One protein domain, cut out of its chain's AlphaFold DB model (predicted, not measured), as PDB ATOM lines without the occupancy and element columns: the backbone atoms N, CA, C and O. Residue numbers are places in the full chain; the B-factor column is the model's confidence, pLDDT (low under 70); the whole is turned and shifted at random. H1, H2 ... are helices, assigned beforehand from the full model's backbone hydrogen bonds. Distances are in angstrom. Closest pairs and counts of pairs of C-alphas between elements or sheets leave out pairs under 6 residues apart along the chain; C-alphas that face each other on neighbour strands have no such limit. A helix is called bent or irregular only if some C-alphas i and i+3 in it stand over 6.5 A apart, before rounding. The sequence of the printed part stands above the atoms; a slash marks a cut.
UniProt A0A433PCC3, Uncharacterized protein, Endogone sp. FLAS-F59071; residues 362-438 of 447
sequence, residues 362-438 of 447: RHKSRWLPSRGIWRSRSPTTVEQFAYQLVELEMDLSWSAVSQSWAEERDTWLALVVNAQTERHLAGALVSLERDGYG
ATOM      1  N   ARG A 362     -29.860  48.215 -54.587       46.84
ATOM      2  CA  ARG A 362     -31.077  48.070 -55.406       46.84
ATOM      3  C   ARG A 362     -32.328  47.747 -54.587       46.84
ATOM      4  O   ARG A 362     -33.425  48.103 -55.005       46.84
ATOM      5  N   HIS A 363     -32.165  47.125 -53.421       50.78
ATOM      6  CA  HIS A 363     -33.270  46.780 -52.532       50.78
ATOM      7  C   HIS A 363     -33.441  47.800 -51.398       50.78
ATOM      8  O   HIS A 363     -34.514  47.903 -50.834       50.78
ATOM      9  N   LYS A 364     -32.464  48.660 -51.096       52.81
ATOM     10  CA  LYS A 364     -32.636  49.680 -50.039       52.81
ATOM     11  C   LYS A 364     -33.643  50.769 -50.413       52.81
ATOM     12  O   LYS A 364     -34.485  51.150 -49.602       52.81
ATOM     13  N   SER A 365     -33.565  51.266 -51.648       51.88
ATOM     14  CA  SER A 365     -34.305  52.459 -52.088       51.88
ATOM     15  C   SER A 365     -35.818  52.253 -52.183       51.88
ATOM     16  O   SER A 365     -36.577  53.180 -51.917       51.88
ATOM     17  N   ARG A 366     -36.273  51.040 -52.518       58.91
ATOM     18  CA  ARG A 366     -37.708  50.720 -52.625       58.91
ATOM     19  C   ARG A 366     -38.359  50.398 -51.267       58.91
ATOM     20  O   ARG A 366     -39.580  50.458 -51.156       58.91
ATOM     21  N   TRP A 367     -37.569  50.076 -50.241       61.56
ATOM     22  CA  TRP A 367     -38.051  49.370 -49.045       61.56
ATOM     23  C   TRP A 367     -38.106  50.268 -47.814       61.56
ATOM     24  O   TRP A 367     -39.116  50.314 -47.114       61.56
ATOM     25  N   LEU A 368     -37.044  51.042 -47.590       64.62
ATOM     26  CA  LEU A 368     -36.912  51.918 -46.425       64.62
ATOM     27  C   LEU A 368     -38.040  52.965 -46.284       64.62
ATOM     28  O   LEU A 368     -38.495  53.161 -45.156       64.62
ATOM     29  N   PRO A 369     -38.558  53.602 -47.359       69.69
ATOM     30  CA  PRO A 369     -39.588  54.637 -47.220       69.69
ATOM     31  C   PRO A 369     -40.943  54.110 -46.723       69.69
ATOM     32  O   PRO A 369     -41.692  54.840 -46.080       69.69
ATOM     33  N   SER A 370     -41.262  52.844 -47.003       63.00
ATOM     34  CA  SER A 370     -42.578  52.256 -46.709       63.00
ATOM     35  C   SER A 370     -42.636  51.565 -45.342       63.00
ATOM     36  O   SER A 370     -43.716  51.207 -44.873       63.00
ATOM     37  N   ARG A 371     -41.483  51.406 -44.679       65.81
ATOM     38  CA  ARG A 371     -41.301  50.639 -43.435       65.81
ATOM     39  C   ARG A 371     -42.257  51.063 -42.311       65.81
ATOM     40  O   ARG A 371     -42.879  50.225 -41.669       65.81
ATOM     41  N   GLY A 372     -42.442  52.369 -42.113       68.94
ATOM     42  CA  GLY A 372     -43.313  52.890 -41.051       68.94
ATOM     43  C   GLY A 372     -44.806  52.599 -41.251       68.94
ATOM     44  O   GLY A 372     -45.539  52.461 -40.277       68.94
ATOM     45  N   ILE A 373     -45.264  52.475 -42.500       67.44
ATOM     46  CA  ILE A 373     -46.687  52.272 -42.821       67.44
ATOM     47  C   ILE A 373     -47.084  50.814 -42.556       67.44
ATOM     48  O   ILE A 373     -48.147  50.558 -41.985       67.44
ATOM     49  N   TRP A 374     -46.213  49.867 -42.910       62.31
ATOM     50  CA  TRP A 374     -46.484  48.432 -42.803       62.31
ATOM     51  C   TRP A 374     -46.455  47.897 -41.370       62.31
ATOM     52  O   TRP A 374     -47.255  47.023 -41.047       62.31
ATOM     53  N   ARG A 375     -45.632  48.470 -40.481       70.19
ATOM     54  CA  ARG A 375     -45.604  48.101 -39.049       70.19
ATOM     55  C   ARG A 375     -46.928  48.317 -38.321       70.19
ATOM     56  O   ARG A 375     -47.187  47.682 -37.308       70.19
ATOM     57  N   SER A 376     -47.752  49.246 -38.803       69.94
ATOM     58  CA  SER A 376     -48.998  49.635 -38.129       69.94
ATOM     59  C   SER A 376     -50.208  48.771 -38.501       69.94
ATOM     60  O   SER A 376     -51.289  48.972 -37.947       69.94
ATOM     61  N   ARG A 377     -50.063  47.835 -39.448       71.50
ATOM     62  CA  ARG A 377     -51.178  47.064 -40.012       71.50
ATOM     63  C   ARG A 377     -50.937  45.564 -39.876       71.50
ATOM     64  O   ARG A 377     -49.820  45.091 -40.060       71.50
ATOM     65  N   SER A 378     -52.004  44.812 -39.618       85.50
ATOM     66  CA  SER A 378     -52.004  43.365 -39.846       85.50
ATOM     67  C   SER A 378     -51.787  43.105 -41.342       85.50
ATOM     68  O   SER A 378     -52.483  43.743 -42.141       85.50
ATOM     69  N   PRO A 379     -50.866  42.214 -41.744       88.81
ATOM     70  CA  PRO A 379     -50.621  41.944 -43.154       88.81
ATOM     71  C   PRO A 379     -51.871  41.303 -43.767       88.81
ATOM     72  O   PRO A 379     -52.298  40.232 -43.348       88.81
ATOM     73  N   THR A 380     -52.494  41.972 -44.738       92.38
ATOM     74  CA  THR A 380     -53.691  41.464 -45.434       92.38
ATOM     75  C   THR A 380     -53.385  40.918 -46.824       92.38
ATOM     76  O   THR A 380     -54.290  40.427 -47.491       92.38
ATOM     77  N   THR A 381     -52.145  41.054 -47.300       92.69
ATOM     78  CA  THR A 381     -51.706  40.525 -48.600       92.69
ATOM     79  C   THR A 381     -50.354  39.831 -48.467       92.69
ATOM     80  O   THR A 381     -49.607  40.082 -47.516       92.69
ATOM     81  N   VAL A 382     -50.032  38.971 -49.433       92.56
ATOM     82  CA  VAL A 382     -48.773  38.210 -49.477       92.56
ATOM     83  C   VAL A 382     -47.568  39.139 -49.482       92.56
ATOM     84  O   VAL A 382     -46.605  38.901 -48.762       92.56
ATOM     85  N   GLU A 383     -47.639  40.239 -50.231       88.75
ATOM     86  CA  GLU A 383     -46.560  41.218 -50.302       88.75
ATOM     87  C   GLU A 383     -46.319  41.848 -48.930       88.75
ATOM     88  O   GLU A 383     -45.175  42.000 -48.520       88.75
ATOM     89  N   GLN A 384     -47.383  42.173 -48.189       89.62
ATOM     90  CA  GLN A 384     -47.267  42.734 -46.838       89.62
ATOM     91  C   GLN A 384     -46.609  41.752 -45.875       89.62
ATOM     92  O   GLN A 384     -45.772  42.153 -45.070       89.62
ATOM     93  N   PHE A 385     -46.967  40.474 -45.980       92.75
ATOM     94  CA  PHE A 385     -46.365  39.423 -45.169       92.75
ATOM     95  C   PHE A 385     -44.883  39.231 -45.515       92.75
ATOM     96  O   PHE A 385     -44.036  39.215 -44.624       92.75
ATOM     97  N   ALA A 386     -44.548  39.178 -46.806       90.44
ATOM     98  CA  ALA A 386     -43.171  39.140 -47.284       90.44
ATOM     99  C   ALA A 386     -42.358  40.347 -46.785       90.44
ATOM    100  O   ALA A 386     -41.226  40.191 -46.335       90.44
ATOM    101  N   TYR A 387     -42.946  41.548 -46.790       88.12
ATOM    102  CA  TYR A 387     -42.312  42.746 -46.236       88.12
ATOM    103  C   TYR A 387     -42.041  42.630 -44.735       88.12
ATOM    104  O   TYR A 387     -40.953  43.000 -44.296       88.12
ATOM    105  N   GLN A 388     -42.997  42.118 -43.956       91.25
ATOM    106  CA  GLN A 388     -42.814  41.922 -42.515       91.25
ATOM    107  C   GLN A 388     -41.741  40.870 -42.207       91.25
ATOM    108  O   GLN A 388     -40.945  41.079 -41.296       91.25
ATOM    109  N   LEU A 389     -41.653  39.796 -42.997       91.44
ATOM    110  CA  LEU A 389     -40.579  38.803 -42.874       91.44
ATOM    111  C   LEU A 389     -39.201  39.404 -43.152       91.44
ATOM    112  O   LEU A 389     -38.281  39.205 -42.370       91.44
ATOM    113  N   VAL A 390     -39.057  40.179 -44.230       90.44
ATOM    114  CA  VAL A 390     -37.785  40.851 -44.541       90.44
ATOM    115  C   VAL A 390     -37.417  41.862 -43.457       90.44
ATOM    116  O   VAL A 390     -36.245  42.059 -43.158       90.44
ATOM    117  N   GLU A 391     -38.399  42.521 -42.853       88.25
ATOM    118  CA  GLU A 391     -38.149  43.431 -41.743       88.25
ATOM    119  C   GLU A 391     -37.669  42.706 -40.481       88.25
ATOM    120  O   GLU A 391     -36.667  43.128 -39.903       88.25
ATOM    121  N   LEU A 392     -38.338  41.616 -40.096       87.25
ATOM    122  CA  LEU A 392     -37.910  40.749 -38.998       87.25
ATOM    123  C   LEU A 392     -36.470  40.272 -39.225       87.25
ATOM    124  O   LEU A 392     -35.619  40.393 -38.349       87.25
ATOM    125  N   GLU A 393     -36.182  39.829 -40.445       87.56
ATOM    126  CA  GLU A 393     -34.869  39.376 -40.894       87.56
ATOM    127  C   GLU A 393     -33.784  40.468 -40.816       87.56
ATOM    128  O   GLU A 393     -32.613  40.181 -40.562       87.56
ATOM    129  N   MET A 394     -34.139  41.733 -41.059       83.00
ATOM    130  CA  MET A 394     -33.209  42.864 -40.943       83.00
ATOM    131  C   MET A 394     -32.986  43.315 -39.497       83.00
ATOM    132  O   MET A 394     -31.940  43.900 -39.216       83.00
ATOM    133  N   ASP A 395     -33.955  43.079 -38.612       83.31
ATOM    134  CA  ASP A 395     -33.875  43.444 -37.195       83.31
ATOM    135  C   ASP A 395     -33.234  42.331 -36.337       83.31
ATOM    136  O   ASP A 395     -32.686  42.619 -35.270       83.31
ATOM    137  N   LEU A 396     -33.233  41.080 -36.810       83.31
ATOM    138  CA  LEU A 396     -32.511  39.969 -36.187       83.31
ATOM    139  C   LEU A 396     -30.990  40.146 -36.320       83.31
ATOM    140  O   LEU A 396     -30.452  40.405 -37.396       83.31
ATOM    141  N   SER A 397     -30.270  39.990 -35.206       74.19
ATOM    142  CA  SER A 397     -28.808  40.039 -35.185       74.19
ATOM    143  C   SER A 397     -28.213  38.694 -35.607       74.19
ATOM    144  O   SER A 397     -28.243  37.723 -34.852       74.19
ATOM    145  N   TRP A 398     -27.604  38.658 -36.792       71.44
ATOM    146  CA  TRP A 398     -27.051  37.453 -37.431       71.44
ATOM    147  C   TRP A 398     -25.741  36.934 -36.829       71.44
ATOM    148  O   TRP A 398     -25.170  35.974 -37.334       71.44
ATOM    149  N   SER A 399     -25.262  37.518 -35.727       73.75
ATOM    150  CA  SER A 399     -24.027  37.078 -35.066       73.75
ATOM    151  C   SER A 399     -24.097  35.648 -34.519       73.75
ATOM    152  O   SER A 399     -23.063  35.083 -34.181       73.75
ATOM    153  N   ALA A 400     -25.302  35.088 -34.387       70.75
ATOM    154  CA  ALA A 400     -25.536  33.743 -33.869       70.75
ATOM    155  C   ALA A 400     -25.753  32.681 -34.959       70.75
ATOM    156  O   ALA A 400     -25.921  31.511 -34.623       70.75
ATOM    157  N   VAL A 401     -25.778  33.060 -36.241       77.81
ATOM    158  CA  VAL A 401     -26.110  32.135 -37.331       77.81
ATOM    159  C   VAL A 401     -24.852  31.736 -38.096       77.81
ATOM    160  O   VAL A 401     -23.884  32.495 -38.158       77.81
ATOM    161  N   SER A 402     -24.834  30.514 -38.626       84.12
ATOM    162  CA  SER A 402     -23.691  29.987 -39.369       84.12
ATOM    163  C   SER A 402     -23.387  30.835 -40.608       84.12
ATOM    164  O   SER A 402     -24.270  31.431 -41.227       84.12
ATOM    165  N   GLN A 403     -22.114  30.868 -41.003       82.88
ATOM    166  CA  GLN A 403     -21.683  31.632 -42.172       82.88
ATOM    167  C   GLN A 403     -22.297  31.109 -43.480       82.88
ATOM    168  O   GLN A 403     -22.590  31.906 -44.363       82.88
ATOM    169  N   SER A 404     -22.569  29.802 -43.580       84.56
ATOM    170  CA  SER A 404     -23.261  29.213 -44.735       84.56
ATOM    171  C   SER A 404     -24.666  29.787 -44.912       84.56
ATOM    172  O   SER A 404     -25.056  30.162 -46.012       84.56
ATOM    173  N   TRP A 405     -25.403  29.947 -43.813       84.81
ATOM    174  CA  TRP A 405     -26.725  30.552 -43.860       84.81
ATOM    175  C   TRP A 405     -26.662  32.045 -44.202       84.81
ATOM    176  O   TRP A 405     -27.522  32.556 -44.910       84.81
ATOM    177  N   ALA A 406     -25.619  32.753 -43.757       84.38
ATOM    178  CA  ALA A 406     -25.419  34.150 -44.136       84.38
ATOM    179  C   ALA A 406     -25.245  34.333 -45.658       84.38
ATOM    180  O   ALA A 406     -25.674  35.355 -46.191       84.38
ATOM    181  N   GLU A 407     -24.664  33.354 -46.357       87.00
ATOM    182  CA  GLU A 407     -24.542  33.357 -47.823       87.00
ATOM    183  C   GLU A 407     -25.881  33.038 -48.516       87.00
ATOM    184  O   GLU A 407     -26.243  33.668 -49.512       87.00
ATOM    185  N   GLU A 408     -26.661  32.103 -47.971       89.19
ATOM    186  CA  GLU A 408     -27.974  31.718 -48.511       89.19
ATOM    187  C   GLU A 408     -29.066  32.759 -48.235       89.19
ATOM    188  O   GLU A 408     -30.004  32.916 -49.024       89.19
ATOM    189  N   ARG A 409     -28.908  33.540 -47.166       89.12
ATOM    190  CA  ARG A 409     -29.820  34.601 -46.736       89.12
ATOM    191  C   ARG A 409     -30.169  35.581 -47.844       89.12
ATOM    192  O   ARG A 409     -31.339  35.907 -48.014       89.12
ATOM    193  N   ASP A 410     -29.186  36.062 -48.599       88.44
ATOM    194  CA  ASP A 410     -29.446  37.036 -49.666       88.44
ATOM    195  C   ASP A 410     -30.314  36.428 -50.780       88.44
ATOM    196  O   ASP A 410     -31.176  37.104 -51.352       88.44
ATOM    197  N   THR A 411     -30.146  35.128 -51.035       92.75
ATOM    198  CA  THR A 411     -30.982  34.368 -51.972       92.75
ATOM    199  C   THR A 411     -32.389  34.184 -51.413       92.75
ATOM    200  O   THR A 411     -33.366  34.442 -52.118       92.75
ATOM    201  N   TRP A 412     -32.514  33.807 -50.138       94.38
ATOM    202  CA  TRP A 412     -33.804  33.664 -49.469       94.38
ATOM    203  C   TRP A 412     -34.582  34.983 -49.434       94.38
ATOM    204  O   TRP A 412     -35.744  35.037 -49.840       94.38
ATOM    205  N   LEU A 413     -33.920  36.075 -49.048       93.25
ATOM    206  CA  LEU A 413     -34.475  37.421 -49.077       93.25
ATOM    207  C   LEU A 413     -34.990  37.756 -50.472       93.25
ATOM    208  O   LEU A 413     -36.124  38.209 -50.604       93.25
ATOM    209  N   ALA A 414     -34.212  37.486 -51.523       91.38
ATOM    210  CA  ALA A 414     -34.654  37.707 -52.894       91.38
ATOM    211  C   ALA A 414     -35.902  36.879 -53.262       91.38
ATOM    212  O   ALA A 414     -36.761  37.384 -53.987       91.38
ATOM    213  N   LEU A 415     -36.044  35.649 -52.760       94.12
ATOM    214  CA  LEU A 415     -37.242  34.827 -52.973       94.12
ATOM    215  C   LEU A 415     -38.467  35.413 -52.264       94.12
ATOM    216  O   LEU A 415     -39.510  35.578 -52.898       94.12
ATOM    217  N   VAL A 416     -38.333  35.790 -50.990       95.25
ATOM    218  CA  VAL A 416     -39.419  36.398 -50.202       95.25
ATOM    219  C   VAL A 416     -39.854  37.724 -50.819       95.25
ATOM    220  O   VAL A 416     -41.038  37.944 -51.056       95.25
ATOM    221  N   VAL A 417     -38.894  38.581 -51.173       91.94
ATOM    222  CA  VAL A 417     -39.107  39.873 -51.844       91.94
ATOM    223  C   VAL A 417     -39.926  39.734 -53.128       91.94
ATOM    224  O   VAL A 417     -40.754  40.592 -53.436       91.94
ATOM    225  N   ASN A 418     -39.667  38.679 -53.901       93.50
ATOM    226  CA  ASN A 418     -40.297  38.458 -55.198       93.50
ATOM    227  C   ASN A 418     -41.529  37.542 -55.121       93.50
ATOM    228  O   ASN A 418     -42.107  37.207 -56.160       93.50
ATOM    229  N   ALA A 419     -41.962  37.142 -53.922       95.06
ATOM    230  CA  ALA A 419     -43.127  36.291 -53.743       95.06
ATOM    231  C   ALA A 419     -44.423  37.053 -54.073       95.06
ATOM    232  O   ALA A 419     -44.935  37.836 -53.283       95.06
ATOM    233  N   GLN A 420     -44.966  36.798 -55.266       93.81
ATOM    234  CA  GLN A 420     -46.247  37.367 -55.723       93.81
ATOM    235  C   GLN A 420     -47.468  36.524 -55.330       93.81
ATOM    236  O   GLN A 420     -48.604  36.932 -55.539       93.81
ATOM    237  N   THR A 421     -47.250  35.305 -54.837       96.69
ATOM    238  CA  THR A 421     -48.328  34.371 -54.497       96.69
ATOM    239  C   THR A 421     -48.024  33.682 -53.179       96.69
ATOM    240  O   THR A 421     -46.856  33.506 -52.822       96.69
ATOM    241  N   GLU A 422     -49.071  33.236 -52.484       94.94
ATOM    242  CA  GLU A 422     -48.946  32.455 -51.248       94.94
ATOM    243  C   GLU A 422     -48.063  31.221 -51.458       94.94
ATOM    244  O   GLU A 422     -47.239  30.891 -50.612       94.94
ATOM    245  N   ARG A 423     -48.157  30.590 -52.634       95.25
ATOM    246  CA  ARG A 423     -47.332  29.436 -53.003       95.25
ATOM    247  C   ARG A 423     -45.845  29.777 -53.101       95.25
ATOM    248  O   ARG A 423     -45.022  28.991 -52.646       95.25
ATOM    249  N   HIS A 424     -45.491  30.921 -53.691       95.06
ATOM    250  CA  HIS A 424     -44.092  31.359 -53.771       95.06
ATOM    251  C   HIS A 424     -43.531  31.691 -52.388       95.06
ATOM    252  O   HIS A 424     -42.408  31.311 -52.075       95.06
ATOM    253  N   LEU A 425     -44.338  32.348 -51.552       95.94
ATOM    254  CA  LEU A 425     -43.958  32.679 -50.185       95.94
ATOM    255  C   LEU A 425     -43.778  31.417 -49.329       95.94
ATOM    256  O   LEU A 425     -42.772  31.288 -48.638       95.94
ATOM    257  N   ALA A 426     -44.702  30.459 -49.426       94.88
ATOM    258  CA  ALA A 426     -44.588  29.165 -48.760       94.88
ATOM    259  C   ALA A 426     -43.342  28.399 -49.227       94.88
ATOM    260  O   ALA A 426     -42.628  27.840 -48.403       94.88
ATOM    261  N   GLY A 427     -43.032  28.429 -50.528       95.75
ATOM    262  CA  GLY A 427     -41.795  27.860 -51.062       95.75
ATOM    263  C   GLY A 427     -40.543  28.480 -50.435       95.75
ATOM    264  O   GLY A 427     -39.652  27.748 -50.017       95.75
ATOM    265  N   ALA A 428     -40.505  29.809 -50.296       94.56
ATOM    266  CA  ALA A 428     -39.401  30.499 -49.631       94.56
ATOM    267  C   ALA A 428     -39.289  30.117 -48.141       94.56
ATOM    268  O   ALA A 428     -38.186  29.905 -47.644       94.56
ATOM    269  N   LEU A 429     -40.409  29.984 -47.426       93.69
ATOM    270  CA  LEU A 429     -40.414  29.552 -46.023       93.69
ATOM    271  C   LEU A 429     -39.925  28.106 -45.850       93.69
ATOM    272  O   LEU A 429     -39.160  27.830 -44.933       93.69
ATOM    273  N   VAL A 430     -40.297  27.198 -46.755       93.75
ATOM    274  CA  VAL A 430     -39.808  25.808 -46.738       93.75
ATOM    275  C   VAL A 430     -38.304  25.739 -47.014       93.75
ATOM    276  O   VAL A 430     -37.608  24.941 -46.390       93.75
ATOM    277  N   SER A 431     -37.778  26.578 -47.916       89.56
ATOM    278  CA  SER A 431     -36.326  26.683 -48.119       89.56
ATOM    279  C   SER A 431     -35.606  27.074 -46.826       89.56
ATOM    280  O   SER A 431     -34.608  26.452 -46.485       89.56
ATOM    281  N   LEU A 432     -36.164  28.021 -46.064       87.81
ATOM    282  CA  LEU A 432     -35.609  28.430 -44.771       87.81
ATOM    283  C   LEU A 432     -35.593  27.300 -43.744       87.81
ATOM    284  O   LEU A 432     -34.607  27.120 -43.034       87.81
ATOM    285  N   GLU A 433     -36.665  26.514 -43.688       86.31
ATOM    286  CA  GLU A 433     -36.749  25.370 -42.786       86.31
ATOM    287  C   GLU A 433     -35.693  24.312 -43.125       86.31
ATOM    288  O   GLU A 433     -34.953  23.861 -42.253       86.31
ATOM    289  N   ARG A 434     -35.577  23.942 -44.403       85.75
ATOM    290  CA  ARG A 434     -34.663  22.882 -44.844       85.75
ATOM    291  C   ARG A 434     -33.206  23.197 -44.511       85.75
ATOM    292  O   ARG A 434     -32.466  22.311 -44.084       85.75
ATOM    293  N   ASP A 435     -32.816  24.443 -44.712       75.50
ATOM    294  CA  ASP A 435     -31.429  24.868 -44.600       75.50
ATOM    295  C   ASP A 435     -31.073  25.209 -43.130       75.50
ATOM    296  O   ASP A 435     -29.947  24.965 -42.691       75.50
ATOM    297  N   GLY A 436     -32.055  25.609 -42.306       69.25
ATOM    298  CA  GLY A 436     -31.904  25.769 -40.851       69.25
ATOM    299  C   GLY A 436     -31.646  24.463 -40.081       69.25
ATOM    300  O   GLY A 436     -31.019  24.483 -39.020       69.25
ATOM    301  N   TYR A 437     -32.066  23.312 -40.621       62.91
ATOM    302  CA  TYR A 437     -31.808  21.983 -40.037       62.91
ATOM    303  C   TYR A 437     -30.555  21.286 -40.601       62.91
ATOM    304  O   TYR A 437     -30.225  20.163 -40.205       62.91
ATOM    305  N   GLY A 438     -29.831  21.934 -41.515       58.72
ATOM    306  CA  GLY A 438     -28.661  21.371 -42.173       58.72
ATOM    307  C   GLY A 438     -27.416  21.313 -41.280       58.72
ATOM    308  O   GLY A 438     -26.742  22.311 -41.062       58.72
TER     309      GLY A 438
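Overview. This is residues 362 to 438 of the 447 residues of an uncharacterized protein of Endogone sp. FLAS-F59071 (UniProt A0A433PCC3). Three helices, H2, H3 and H4, make a small up-and-down bundle, with H3 and H4 side by side as a nearly straight-sided hairpin and H2 tilted against them. A fourth helix, H1, lies crosswise to H2, away from H3 and H4, and meets it near H1's last residue. The printed part has 77 residues with four named helices, H1 to H4 in chain order, and no named strand: all helix. It is compact, with a radius of gyration of the C-alphas of 12.7 A and spans of 35 by 27 by 23 A.

Along the chain. Find C-alpha 403 at (-21.683, 31.632, -42.172); from there H3 runs to residue 417, 21.6 A. H4, residues 422 to 436, covers 21.1 A and ends at (-31.904, 25.769, -40.851). H2 is residues 382 to 395, 20.0 A. H1, residues 362 to 374, starts at (-31.077, 48.070, -55.406); it is irregular, with C-alphas 369 and 372 7.4 A apart.

Arrangement. Look first at the hairpin H3 and H4: they touch, closest at the C-alphas of Val 416 and Leu 425, 5.9 A, at a shallow tilt of 5 degrees, opposite ways. H2 touches residues 413 to 417 of H3, closest at the C-alphas of Ala 386 and Val 416, 5.5 A, at a shallow tilt of 28 degrees, opposite ways; this too is a hairpin. H2 and H4 only just touch, with 3 pairs of C-alphas within 8 A, closest Val 382 and Glu 422 at 6.0 A. H1 only just touches H2, also with 3 pairs, through residue 374 alone, about perpendicular at 78 degrees; its closest C-alphas are Trp 374 and Gln 384, 7.0 A. H1 is apart from H3 and H4. Every O i to N i+4 pair is within hydrogen-bond range in H2 and H4; H3 has 9 of 11, and H1 2 of 9 beside 4 of 10 O i to N i+3 pairs.

Size, cuts and confidence. The farthest C-alphas, Ile 373 and Gly 438, are 35.8 A apart. The printed part has no cut and no long link. Look for pLDDT under 70 at residues 362 to 374, 376 and 436 to 438.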